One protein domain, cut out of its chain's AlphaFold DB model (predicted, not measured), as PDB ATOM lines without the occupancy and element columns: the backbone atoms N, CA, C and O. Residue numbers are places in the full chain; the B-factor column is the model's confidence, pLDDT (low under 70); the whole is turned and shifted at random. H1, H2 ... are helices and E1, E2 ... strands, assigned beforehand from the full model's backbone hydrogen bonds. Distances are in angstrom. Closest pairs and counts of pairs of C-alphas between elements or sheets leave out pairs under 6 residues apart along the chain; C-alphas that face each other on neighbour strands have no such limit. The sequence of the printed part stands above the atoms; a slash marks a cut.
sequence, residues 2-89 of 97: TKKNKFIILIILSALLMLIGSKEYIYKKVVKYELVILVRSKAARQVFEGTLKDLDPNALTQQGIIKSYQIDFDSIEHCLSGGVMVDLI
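What this domain is: This is residues 2 to 89 of the 97 residues of an uncharacterized protein of Lactococcus carnosus (UniProt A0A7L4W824). Residues 2 to 30, of which 3 to 30 belong to the long helix H1, stick out as an arm from a small head, in which the rest of H1, the shorter helix H2, the short strand E1 and long loops lie together. H1 and H2 make a corner at their ends. The printed part has 88 residues, with two named helices and one named strand in the order H1, H2, E1, and the class is mostly helix. The whole is extended, with a radius of gyration of the C-alphas of 22.9 A and spans of 81 by 21 by 18 A, the arm making the length.

How they stand to each other: Residues 2 to 30, of which 3 to 30 belong to H1, residues 3 to 39, stand free. H2, residues 42 to 55, is close to H1 but not clearly touching, the closest C-alphas being those of Leu 38 and Ala 44, 6.9 A apart. The two run the same way at a steep tilt of 60 degrees. E1, residues 69 to 71, and H2 are near each other, with 5 pairs of C-alphas within 10 A. H1 and E1 are only just apart, at 8.4 A. E1 pairs with no named strand, but its residues 70 to 71 pair antiparallel with residues 88 to 89. Residues 77 to 78 pair antiparallel with residues 84 to 85. In H2 each O i to N i+4 pair is within hydrogen-bond range, and in H1 30 of 33 are.

Where its parts are: H1 begins at C-alpha 3, at (44.007, 156.611, 38.224), and is 55.5 A long. H2 is 20.0 A long and ends at C-alpha 55, at (86.902, 118.363, 80.238). E1 ends at C-alpha 71, at (73.174, 128.432, 78.892), and is 6.9 A long.

The domain as a whole: The C-alphas of Thr 2 and Gln 63, the two farthest apart, are 80.9 A apart. The printed part has no cut. The link from H1 to H2 is tight, and that from H2 to E1 is long, with 13 residues. The mean pLDDT of the printed part is 87.9, and residues 21 to 22, 80 and 82 are under 70.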
ATOM      1  N   THR A   2      43.077 153.776  34.267       73.00
ATOM      2  CA  THR A   2      42.594 154.968  34.995       73.00
ATOM      3  C   THR A   2      43.311 155.125  36.346       73.00
ATOM      4  O   THR A   2      43.810 154.141  36.896       73.00
ATOM      5  N   LYS A   3      43.373 156.347  36.908       76.00
ATOM      6  CA  LYS A   3      44.007 156.611  38.224       76.00
ATOM      7  C   LYS A   3      43.472 155.682  39.326       76.00
ATOM      8  O   LYS A   3      44.250 155.175  40.126       76.00
ATOM      9  N   LYS A   4      42.166 155.393  39.298       78.31
ATOM     10  CA  LYS A   4      41.485 154.470  40.218       78.31
ATOM     11  C   LYS A   4      42.012 153.033  40.093       78.31
ATOM     12  O   LYS A   4      42.298 152.405  41.105       78.31
ATOM     13  N   ASN A   5      42.248 152.554  38.870       79.06
ATOM     14  CA  ASN A   5      42.801 151.217  38.634       79.06
ATOM     15  C   ASN A   5      44.264 151.118  39.100       79.06
ATOM     16  O   ASN A   5      44.642 150.101  39.668       79.06
ATOM     17  N   LYS A   6      45.074 152.179  38.935       84.19
ATOM     18  CA  LYS A   6      46.451 152.215  39.471       84.19
ATOM     19  C   LYS A   6      46.475 152.116  41.000       84.19
ATOM     20  O   LYS A   6      47.317 151.418  41.551       84.19
ATOM     21  N   PHE A   7      45.538 152.788  41.668       88.44
ATOM     22  CA  PHE A   7      45.433 152.791  43.128       88.44
ATOM     23  C   PHE A   7      44.995 151.428  43.684       88.44
ATOM     24  O   PHE A   7      45.579 150.936  44.643       88.44
ATOM     25  N   ILE A   8      44.028 150.774  43.030       89.88
ATOM     26  CA  ILE A   8      43.595 149.415  43.390       89.88
ATOM     27  C   ILE A   8      44.751 148.416  43.230       89.88
ATOM     28  O   ILE A   8      44.992 147.611  44.124       89.88
ATOM     29  N   ILE A   9      45.508 148.506  42.131       89.44
ATOM     30  CA  ILE A   9      46.679 147.646  41.900       89.44
ATOM     31  C   ILE A   9      47.738 147.853  42.993       89.44
ATOM     32  O   ILE A   9      48.290 146.873  43.484       89.44
ATOM     33  N   LEU A  10      47.987 149.096  43.425       89.88
ATOM     34  CA  LEU A  10      48.951 149.399  44.488       89.88
ATOM     35  C   LEU A  10      48.559 148.768  45.836       89.88
ATOM     36  O   LEU A  10      49.409 148.199  46.518       89.88
ATOM     37  N   ILE A  11      47.273 148.822  46.195       90.62
ATOM     38  CA  ILE A  11      46.758 148.203  47.426       90.62
ATOM     39  C   ILE A  11      46.944 146.684  47.375       90.62
ATOM     40  O   ILE A  11      47.481 146.103  48.318       90.62
ATOM     41  N   ILE A  12      46.574 146.044  46.262       91.38
ATOM     42  CA  ILE A  12      46.741 144.594  46.083       91.38
ATOM     43  C   ILE A  12      48.223 144.203  46.187       91.38
ATOM     44  O   ILE A  12      48.553 143.232  46.868       91.38
ATOM     45  N   LEU A  13      49.125 144.988  45.591       88.44
ATOM     46  CA  LEU A  13      50.569 144.751  45.669       88.44
ATOM     47  C   LEU A  13      51.094 144.848  47.113       88.44
ATOM     48  O   LEU A  13      51.874 144.000  47.543       88.44
ATOM     49  N   SER A  14      50.635 145.843  47.881       86.38
ATOM     50  CA  SER A  14      51.022 145.999  49.292       86.38
ATOM     51  C   SER A  14      50.532 144.850  50.181       86.38
ATOM     52  O   SER A  14      51.281 144.371  51.032       86.38
ATOM     53  N   ALA A  15      49.315 144.349  49.944       86.19
ATOM     54  CA  ALA A  15      48.754 143.230  50.697       86.19
ATOM     55  C   ALA A  15      49.532 141.927  50.441       86.19
ATOM     56  O   ALA A  15      49.807 141.175  51.376       86.19
ATOM     57  N   LEU A  16      49.951 141.689  49.193       83.94
ATOM     58  CA  LEU A  16      50.770 140.528  48.828       83.94
ATOM     59  C   LEU A  16      52.144 140.544  49.520       83.94
ATOM     60  O   LEU A  16      52.591 139.504  50.002       83.94
ATOM     61  N   LEU A  17      52.788 141.711  49.636       80.25
ATOM     62  CA  LEU A  17      54.078 141.849  50.329       80.25
ATOM     63  C   LEU A  17      53.973 141.545  51.836       80.25
ATOM     64  O   LEU A  17      54.841 140.865  52.388       80.25
ATOM     65  N   MET A  18      52.892 141.974  52.500       77.19
ATOM     66  CA  MET A  18      52.663 141.693  53.928       77.19
ATOM     67  C   MET A  18      52.442 140.196  54.224       77.19
ATOM     68  O   MET A  18      52.837 139.702  55.285       77.19
ATOM     69  N   LEU A  19      51.852 139.447  53.286       73.94
ATOM     70  CA  LEU A  19      51.609 138.004  53.429       73.94
ATOM     71  C   LEU A  19      52.888 137.157  53.343       73.94
ATOM     72  O   LEU A  19      52.956 136.085  53.941       73.94
ATOM     73  N   ILE A  20      53.902 137.615  52.607       71.75
ATOM     74  CA  ILE A  20      55.175 136.892  52.464       71.75
ATOM     75  C   ILE A  20      56.052 137.125  53.700       71.75
ATOM     76  O   ILE A  20      56.547 136.165  54.292       71.75
ATOM     77  N   GLY A  21      56.173 138.380  54.150       67.06
ATOM     78  CA  GLY A  21      57.006 138.732  55.309       67.06
ATOM     79  C   GLY A  21      56.539 138.111  56.633       67.06
ATOM     80  O   GLY A  21      57.348 137.849  57.521       67.06
ATOM     81  N   SER A  22      55.244 137.812  56.762       68.56
ATOM     82  CA  SER A  22      54.685 137.182  57.964       68.56
ATOM     83  C   SER A  22      55.080 135.708  58.105       68.56
ATOM     84  O   SER A  22      55.341 135.258  59.220       68.56
ATOM     85  N   LYS A  23      55.194 134.952  57.005       71.38
ATOM     86  CA  LYS A  23      55.500 133.511  57.061       71.38
ATOM     87  C   LYS A  23      56.921 133.221  57.532       71.38
ATOM     88  O   LYS A  23      57.106 132.383  58.409       71.38
ATOM     89  N   GLU A  24      57.912 133.923  56.985       71.88
ATOM     90  CA  GLU A  24      59.318 133.717  57.358       71.88
ATOM     91  C   GLU A  24      59.571 134.100  58.823       71.88
ATOM     92  O   GLU A  24      60.251 133.381  59.555       71.88
ATOM     93  N   TYR A  25      58.966 135.200  59.278       75.69
ATOM     94  CA  TYR A  25      59.073 135.644  60.665       75.69
ATOM     95  C   TYR A  25      58.463 134.637  61.649       75.69
ATOM     96  O   TYR A  25      59.078 134.315  62.668       75.69
ATOM     97  N   ILE A  26      57.273 134.112  61.337       76.50
ATOM     98  CA  ILE A  26      56.620 133.084  62.156       76.50
ATOM     99  C   ILE A  26      57.468 131.811  62.173       76.50
ATOM    100  O   ILE A  26      57.725 131.277  63.249       76.50
ATOM    101  N   TYR A  27      57.959 131.367  61.013       76.88
ATOM    102  CA  TYR A  27      58.800 130.175  60.912       76.88
ATOM    103  C   TYR A  27      60.061 130.290  61.780       76.88
ATOM    104  O   TYR A  27      60.308 129.420  62.613       76.88
ATOM    105  N   LYS A  28      60.803 131.404  61.683       77.81
ATOM    106  CA  LYS A  28      61.995 131.643  62.519       77.81
ATOM    107  C   LYS A  28      61.675 131.611  64.014       77.81
ATOM    108  O   LYS A  28      62.455 131.064  64.791       77.81
ATOM    109  N   LYS A  29      60.532 132.167  64.432       82.00
ATOM    110  CA  LYS A  29      60.105 132.133  65.839       82.00
ATOM    111  C   LYS A  29      59.748 130.733  66.322       82.00
ATOM    112  O   LYS A  29      60.154 130.375  67.423       82.00
ATOM    113  N   VAL A  30      58.999 129.972  65.527       82.75
ATOM    114  CA  VAL A  30      58.604 128.599  65.873       82.75
ATOM    115  C   VAL A  30      59.842 127.720  66.005       82.75
ATOM    116  O   VAL A  30      60.023 127.095  67.045       82.75
ATOM    117  N   VAL A  31      60.749 127.779  65.025       82.75
ATOM    118  CA  VAL A  31      62.015 127.038  65.074       82.75
ATOM    119  C   VAL A  31      62.818 127.431  66.313       82.75
ATOM    120  O   VAL A  31      63.185 126.565  67.096       82.75
ATOM    121  N   LYS A  32      63.028 128.731  66.573       84.81
ATOM    122  CA  LYS A  32      63.782 129.167  67.762       84.81
ATOM    123  C   LYS A  32      63.146 128.675  69.070       84.81
ATOM    124  O   LYS A  32      63.865 128.284  69.985       84.81
ATOM    125  N   TYR A  33      61.818 128.658  69.161       87.50
ATOM    126  CA  TYR A  33      61.106 128.162  70.338       87.50
ATOM    127  C   TYR A  33      61.327 126.658  70.573       87.50
ATOM    128  O   TYR A  33      61.599 126.251  71.703       87.50
ATOM    129  N   GLU A  34      61.274 125.844  69.519       88.31
ATOM    130  CA  GLU A  34      61.536 124.402  69.606       88.31
ATOM    131  C   GLU A  34      62.967 124.104  70.077       88.31
ATOM    132  O   GLU A  34      63.164 123.271  70.965       88.31
ATOM    133  N   LEU A  35      63.963 124.837  69.567       90.06
ATOM    134  CA  LEU A  35      65.360 124.677  69.991       90.06
ATOM    135  C   LEU A  35      65.549 125.027  71.468       90.06
ATOM    136  O   LEU A  35      66.245 124.313  72.186       90.06
ATOM    137  N   VAL A  36      64.901 126.093  71.949       90.88
ATOM    138  CA  VAL A  36      64.950 126.483  73.368       90.88
ATOM    139  C   VAL A  36      64.376 125.381  74.259       90.88
ATOM    140  O   VAL A  36      64.955 125.082  75.305       90.88
ATOM    141  N   ILE A  37      63.268 124.750  73.857       90.75
ATOM    142  CA  ILE A  37      62.705 123.604  74.588       90.75
ATOM    143  C   ILE A  37      63.702 122.445  74.613       90.75
ATOM    144  O   ILE A  37      63.929 121.855  75.671       90.75
ATOM    145  N   LEU A  38      64.319 122.136  73.470       91.06
ATOM    146  CA  LEU A  38      65.281 121.042  73.361       91.06
ATOM    147  C   LEU A  38      66.509 121.276  74.250       91.06
ATOM    148  O   LEU A  38      66.910 120.377  74.988       91.06
ATOM    149  N   VAL A  39      67.057 122.492  74.251       93.19
ATOM    150  CA  VAL A  39      68.215 122.881  75.074       93.19
ATOM    151  C   VAL A  39      67.896 122.848  76.574       93.19
ATOM    152  O   VAL A  39      68.767 122.531  77.381       93.19
ATOM    153  N   ARG A  40      66.641 123.097  76.969       92.56
ATOM    154  CA  ARG A  40      66.174 122.958  78.364       92.56
ATOM    155  C   ARG A  40      65.881 121.517  78.779       92.56
ATOM    156  O   ARG A  40      65.572 121.269  79.945       92.56
ATOM    157  N   SER A  41      65.928 120.565  77.850       94.06
ATOM    158  CA  SER A  41      65.599 119.176  78.152       94.06
ATOM    159  C   SER A  41      66.603 118.550  79.125       94.06
ATOM    160  O   SER A  41      67.791 118.877  79.153       94.06
ATOM    161  N   LYS A  42      66.131 117.569  79.905       95.38
ATOM    162  CA  LYS A  42      66.992 116.788  80.804       95.38
ATOM    163  C   LYS A  42      68.117 116.074  80.043       95.38
ATOM    164  O   LYS A  42      69.221 115.976  80.565       95.38
ATOM    165  N   ALA A  43      67.842 115.610  78.824       93.75
ATOM    166  CA  ALA A  43      68.830 114.953  77.974       93.75
ATOM    167  C   ALA A  43      69.939 115.925  77.545       93.75
ATOM    168  O   ALA A  43      71.113 115.612  77.717       93.75
ATOM    169  N   ALA A  44      69.585 117.129  77.080       93.94
ATOM    170  CA  ALA A  44      70.568 118.160  76.741       93.94
ATOM    171  C   ALA A  44      71.427 118.530  77.955       93.94
ATOM    172  O   ALA A  44      72.651 118.556  77.867       93.94
ATOM    173  N   ARG A  45      70.803 118.694  79.129       95.81
ATOM    174  CA  ARG A  45      71.525 118.921  80.384       95.81
ATOM    175  C   ARG A  45      72.529 117.809  80.701       95.81
ATOM    176  O   ARG A  45      73.652 118.112  81.081       95.81
ATOM    177  N   GLN A  46      72.148 116.543  80.541       96.75
ATOM    178  CA  GLN A  46      73.060 115.416  80.761       96.75
ATOM    179  C   GLN A  46      74.242 115.431  79.790       96.75
ATOM    180  O   GLN A  46      75.360 115.154  80.212       96.75
ATOM    181  N   VAL A  47      74.007 115.787  78.523       95.75
ATOM    182  CA  VAL A  47      75.078 115.957  77.532       95.75
ATOM    183  C   VAL A  47      76.018 117.080  77.962       95.75
ATOM    184  O   VAL A  47      77.217 116.851  78.046       95.75
ATOM    185  N   PHE A  48      75.491 118.255  78.318       95.88
ATOM    186  CA  PHE A  48      76.311 119.387  78.759       95.88
ATOM    187  C   PHE A  48      77.136 119.048  80.001       95.88
ATOM    188  O   PHE A  48      78.352 119.202  79.990       95.88
ATOM    189  N   GLU A  49      76.505 118.552  81.068       97.06
ATOM    190  CA  GLU A  49      77.212 118.209  82.306       97.06
ATOM    191  C   GLU A  49      78.213 117.060  82.100       97.06
ATOM    192  O   GLU A  49      79.268 117.064  82.731       97.06
ATOM    193  N   GLY A  50      77.909 116.103  81.217       97.81
ATOM    194  CA  GLY A  50      78.833 115.044  80.811       97.81
ATOM    195  C   GLY A  50      80.066 115.610  80.112       97.81
ATOM    196  O   GLY A  50      81.177 115.396  80.579       97.81
ATOM    197  N   THR A  51      79.873 116.435  79.081       96.75
ATOM    198  CA  THR A  51      80.973 117.094  78.363       96.75
ATOM    199  C   THR A  51      81.824 117.967  79.286       96.75
ATOM    200  O   THR A  51      83.047 117.952  79.188       96.75
ATOM    201  N   LEU A  52      81.214 118.708  80.217       97.69
ATOM    202  CA  LEU A  52      81.971 119.501  81.192       97.69
ATOM    203  C   LEU A  52      82.810 118.613  82.120       97.69
ATOM    204  O   LEU A  52      83.937 118.983  82.436       97.69
ATOM    205  N   LYS A  53      82.292 117.447  82.525       97.69
ATOM    206  CA  LYS A  53      83.025 116.472  83.348       97.69
ATOM    207  C   LYS A  53      84.137 115.754  82.588       97.69
ATOM    208  O   LYS A  53      85.156 115.428  83.184       97.69
ATOM    209  N   ASP A  54      83.964 115.543  81.289       97.88
ATOM    210  CA  ASP A  54      85.019 114.995  80.433       97.88
ATOM    211  C   ASP A  54      86.188 115.986  80.291       97.88
ATOM    212  O   ASP A  54      87.346 115.579  80.222       97.88
ATOM    213  N   LEU A  55      85.896 117.294  80.281       97.25
ATOM    214  CA  LEU A  55      86.902 118.363  80.238       97.25
ATOM    215  C   LEU A  55      87.559 118.625  81.604       97.25
ATOM    216  O   LEU A  55      88.753 118.912  81.673       97.25
ATOM    217  N   ASP A  56      86.785 118.545  82.684       97.50
ATOM    218  CA  ASP A  56      87.236 118.688  84.068       97.50
ATOM    219  C   ASP A  56      86.525 117.635  84.931       97.50
ATOM    220  O   ASP A  56      85.352 117.812  85.256       97.50
ATOM    221  N   PRO A  57      87.204 116.556  85.367       97.75
ATOM    222  CA  PRO A  57      86.581 115.495  86.163       97.75
ATOM    223  C   PRO A  57      85.916 115.977  87.459       97.75
ATOM    224  O   PRO A  57      85.010 115.320  87.971       97.75
ATOM    225  N   ASN A  58      86.347 117.128  87.985       97.06
ATOM    226  CA  ASN A  58      85.770 117.762  89.167       97.06
ATOM    227  C   ASN A  58      84.797 118.899  88.808       97.06
ATOM    228  O   ASN A  58      84.450 119.705  89.677       97.06
ATOM    229  N   ALA A  59      84.340 118.984  87.558       97.12
ATOM    230  CA  ALA A  59      83.407 120.005  87.116       97.12
ATOM    231  C   ALA A  59      82.139 120.026  87.978       97.12
ATOM    232  O   ALA A  59      81.629 118.998  88.429       97.12
ATOM    233  N   LEU A  60      81.592 121.227  88.148       95.56
ATOM    234  CA  LEU A  60      80.393 121.537  88.926       95.56
ATOM    235  C   LEU A  60      80.554 121.270  90.430       95.56
ATOM    236  O   LEU A  60      79.571 121.108  91.151       95.56
ATOM    237  N   THR A  61      81.799 121.254  90.910       95.44
ATOM    238  CA  THR A  61      82.153 121.171  92.333       95.44
ATOM    239  C   THR A  61      83.014 122.365  92.750       95.44
ATOM    240  O   THR A  61      83.460 123.157  91.918       95.44
ATOM    241  N   GLN A  62      83.276 122.517  94.051       93.25
ATOM    242  CA  GLN A  62      84.153 123.586  94.545       93.25
ATOM    243  C   GLN A  62      85.627 123.362  94.171       93.25
ATOM    244  O   GLN A  62      86.388 124.329  94.087       93.25
ATOM    245  N   GLN A  63      86.008 122.100  93.957       95.44
ATOM    246  CA  GLN A  63      87.358 121.649  93.635       95.44
ATOM    247  C   GLN A  63      87.677 121.756  92.136       95.44
ATOM    248  O   GLN A  63      88.850 121.819  91.777       95.44
ATOM    249  N   GLY A  64      86.655 121.786  91.274       95.81
ATOM    250  CA  GLY A  64      86.810 121.924  89.825       95.81
ATOM    251  C   GLY A  64      87.267 123.313  89.378       95.81
ATOM    252  O   GLY A  64      87.037 124.329  90.047       95.81
ATOM    253  N   ILE A  65      87.879 123.353  88.195       96.50
ATOM    254  CA  ILE A  65      88.133 124.581  87.430       96.50
ATOM    255  C   ILE A  65      86.798 125.104  86.887       96.50
ATOM    256  O   ILE A  65      86.513 126.302  86.973       96.50
ATOM    257  N   ILE A  66      85.951 124.209  86.374       96.94
ATOM    258  CA  ILE A  66      84.588 124.502  85.926       96.94
ATOM    259  C   ILE A  66      83.664 124.358  87.135       96.94
ATOM    260  O   ILE A  66      83.283 123.257  87.500       96.94
ATOM    261  N   LYS A  67      83.278 125.455  87.785       95.69
ATOM    262  CA  LYS A  67      82.463 125.422  89.017       95.69
ATOM    263  C   LYS A  67      80.972 125.548  88.745       95.69
ATOM    264  O   LYS A  67      80.149 125.020  89.486       95.69
ATOM    265  N   SER A  68      80.618 126.268  87.689       94.81
ATOM    266  CA  SER A  68      79.236 126.485  87.277       94.81
ATOM    267  C   SER A  68      79.172 126.787  85.790       94.81
ATOM    268  O   SER A  68      80.135 127.299  85.217       94.81
ATOM    269  N   TYR A  69      78.007 126.570  85.192       95.81
ATOM    270  CA  TYR A  69      77.719 127.002  83.834       95.81
ATOM    271  C   TYR A  69      76.334 127.647  83.762       95.81
ATOM    272  O   TYR A  69      75.486 127.433  84.630       95.81
ATOM    273  N   GLN A  70      76.122 128.440  82.722       93.81
ATOM    274  CA  GLN A  70      74.819 128.923  82.293       93.81
ATOM    275  C   GLN A  70      74.693 128.713  80.789       93.81
ATOM    276  O   GLN A  70      75.689 128.755  80.072       93.81
ATOM    277  N   ILE A  71      73.470 128.517  80.319       93.94
ATOM    278  CA  ILE A  71      73.174 128.432  78.892       93.94
ATOM    279  C   ILE A  71      72.946 129.850  78.369       93.94
ATOM    280  O   ILE A  71      72.110 130.575  78.914       93.94
ATOM    281  N   ASP A  72      73.650 130.238  77.307       93.88
ATOM    282  CA  ASP A  72      73.329 131.456  76.571       93.88
ATOM    283  C   ASP A  72      72.190 131.177  75.580       93.88
ATOM    284  O   ASP A  72      72.398 130.669  74.479       93.88
ATOM    285  N   PHE A  73      70.952 131.491  75.968       89.69
ATOM    286  CA  PHE A  73      69.778 131.259  75.118       89.69
ATOM    287  C   PHE A  73      69.766 132.102  73.835       89.69
ATOM    288  O   PHE A  73      69.039 131.762  72.895       89.69
ATOM    289  N   ASP A  74      70.549 133.180  73.778       90.19
ATOM    290  CA  ASP A  74      70.642 134.018  72.587       90.19
ATOM    291  C   ASP A  74      71.587 133.423  71.538       90.19
ATOM    292  O   ASP A  74      71.374 133.663  70.351       90.19
ATOM    293  N   SER A  75      72.525 132.566  71.960       90.88
ATOM    294  CA  SER A  75      73.440 131.807  71.089       90.88
ATOM    295  C   SER A  75      72.819 130.569  70.423       90.88
ATOM    296  O   SER A  75      73.485 129.888  69.649       90.88
ATOM    297  N   ILE A  76      71.558 130.231  70.736       90.94
ATOM    298  CA  ILE A  76      70.935 128.997  70.243       90.94
ATOM    299  C   ILE A  76      70.690 129.081  68.737       90.94
ATOM    300  O   ILE A  76      69.847 129.855  68.268       90.94
ATOM    301  N   GLU A  77      71.346 128.187  68.006       86.06
ATOM    302  CA  GLU A  77      71.240 128.065  66.558       86.06
ATOM    303  C   GLU A  77      70.972 126.617  66.136       86.06
ATOM    304  O   GLU A  77      71.454 125.655  66.734       86.06
ATOM    305  N   HIS A  78      70.175 126.449  65.081       80.81
ATOM    306  CA  HIS A  78      69.941 125.140  64.479       80.81
ATOM    307  C   HIS A  78      71.065 124.824  63.490       80.81
ATOM    308  O   HIS A  78      71.260 125.552  62.515       80.81
ATOM    309  N   CYS A  79      71.759 123.704  63.679       76.88
ATOM    310  CA  CYS A  79      72.687 123.199  62.674       76.88
ATOM    311  C   CYS A  79      71.915 122.475  61.565       76.88
ATOM    312  O   CYS A  79      71.030 121.672  61.848       76.88
ATOM    313  N   LEU A  80      72.296 122.685  60.298       60.53
ATOM    314  CA  LEU A  80      71.700 122.037  59.110       60.53
ATOM    315  C   LEU A  80      71.534 120.505  59.239       60.53
ATOM    316  O   LEU A  80      70.637 119.942  58.621       60.53
ATOM    317  N   SER A  81      72.346 119.848  60.075       70.06
ATOM    318  CA  SER A  81      72.298 118.407  60.371       70.06
ATOM    319  C   SER A  81      71.287 117.991  61.459       70.06
ATOM    320  O   SER A  81      71.352 116.860  61.931       70.06
ATOM    321  N   GLY A  82      70.385 118.875  61.899       68.50
ATOM    322  CA  GLY A  82      69.373 118.574  62.928       68.50
ATOM    323  C   GLY A  82      69.883 118.638  64.374       68.50
ATOM    324  O   GLY A  82      69.182 118.235  65.298       68.50
ATOM    325  N   GLY A  83      71.110 119.126  64.570       81.19
ATOM    326  CA  GLY A  83      71.682 119.409  65.886       81.19
ATOM    327  C   GLY A  83      71.396 120.839  66.345       81.19
ATOM    328  O   GLY A  83      70.938 121.680  65.568       81.19
ATOM    329  N   VAL A  84      71.718 121.127  67.604       89.00
ATOM    330  CA  VAL A  84      71.620 122.474  68.174       89.00
ATOM    331  C   VAL A  84      73.003 122.930  68.608       89.00
ATOM    332  O   VAL A  84      73.694 122.202  69.319       89.00
ATOM    333  N   MET A  85      73.389 124.124  68.176       90.31
ATOM    334  CA  MET A  85      74.576 124.819  68.652       90.31
ATOM    335  C   MET A  85      74.159 125.798  69.747       90.31
ATOM    336  O   MET A  85      73.148 126.487  69.614       90.31
ATOM    337  N   VAL A  86      74.898 125.797  70.854       93.62
ATOM    338  CA  VAL A  86      74.648 126.669  72.001       93.62
ATOM    339  C   VAL A  86      75.944 126.909  72.759       93.62
ATOM    340  O   VAL A  86      76.734 125.983  72.959       93.62
ATOM    341  N   ASP A  87      76.130 128.137  73.219       94.81
ATOM    342  CA  ASP A  87      77.253 128.526  74.050       94.81
ATOM    343  C   ASP A  87      76.929 128.320  75.534       94.81
ATOM    344  O   ASP A  87      75.853 128.669  76.040       94.81
ATOM    345  N   LEU A  88      77.900 127.753  76.254       95.50
ATOM    346  CA  LEU A  88      77.864 127.639  77.707       95.50
ATOM    347  C   LEU A  88      78.785 128.688  78.322       95.50
ATOM    348  O   LEU A  88      79.993 128.715  78.094       95.50
ATOM    349  N   ILE A  89      78.212 129.526  79.171       95.56
ATOM    350  CA  ILE A  89      78.941 130.539  79.912       95.56
ATOM    351  C   ILE A  89      79.466 129.912  81.205       95.56
ATOM    352  O   ILE A  89      78.699 129.623  82.126       95.56
TER     353      ILE A  89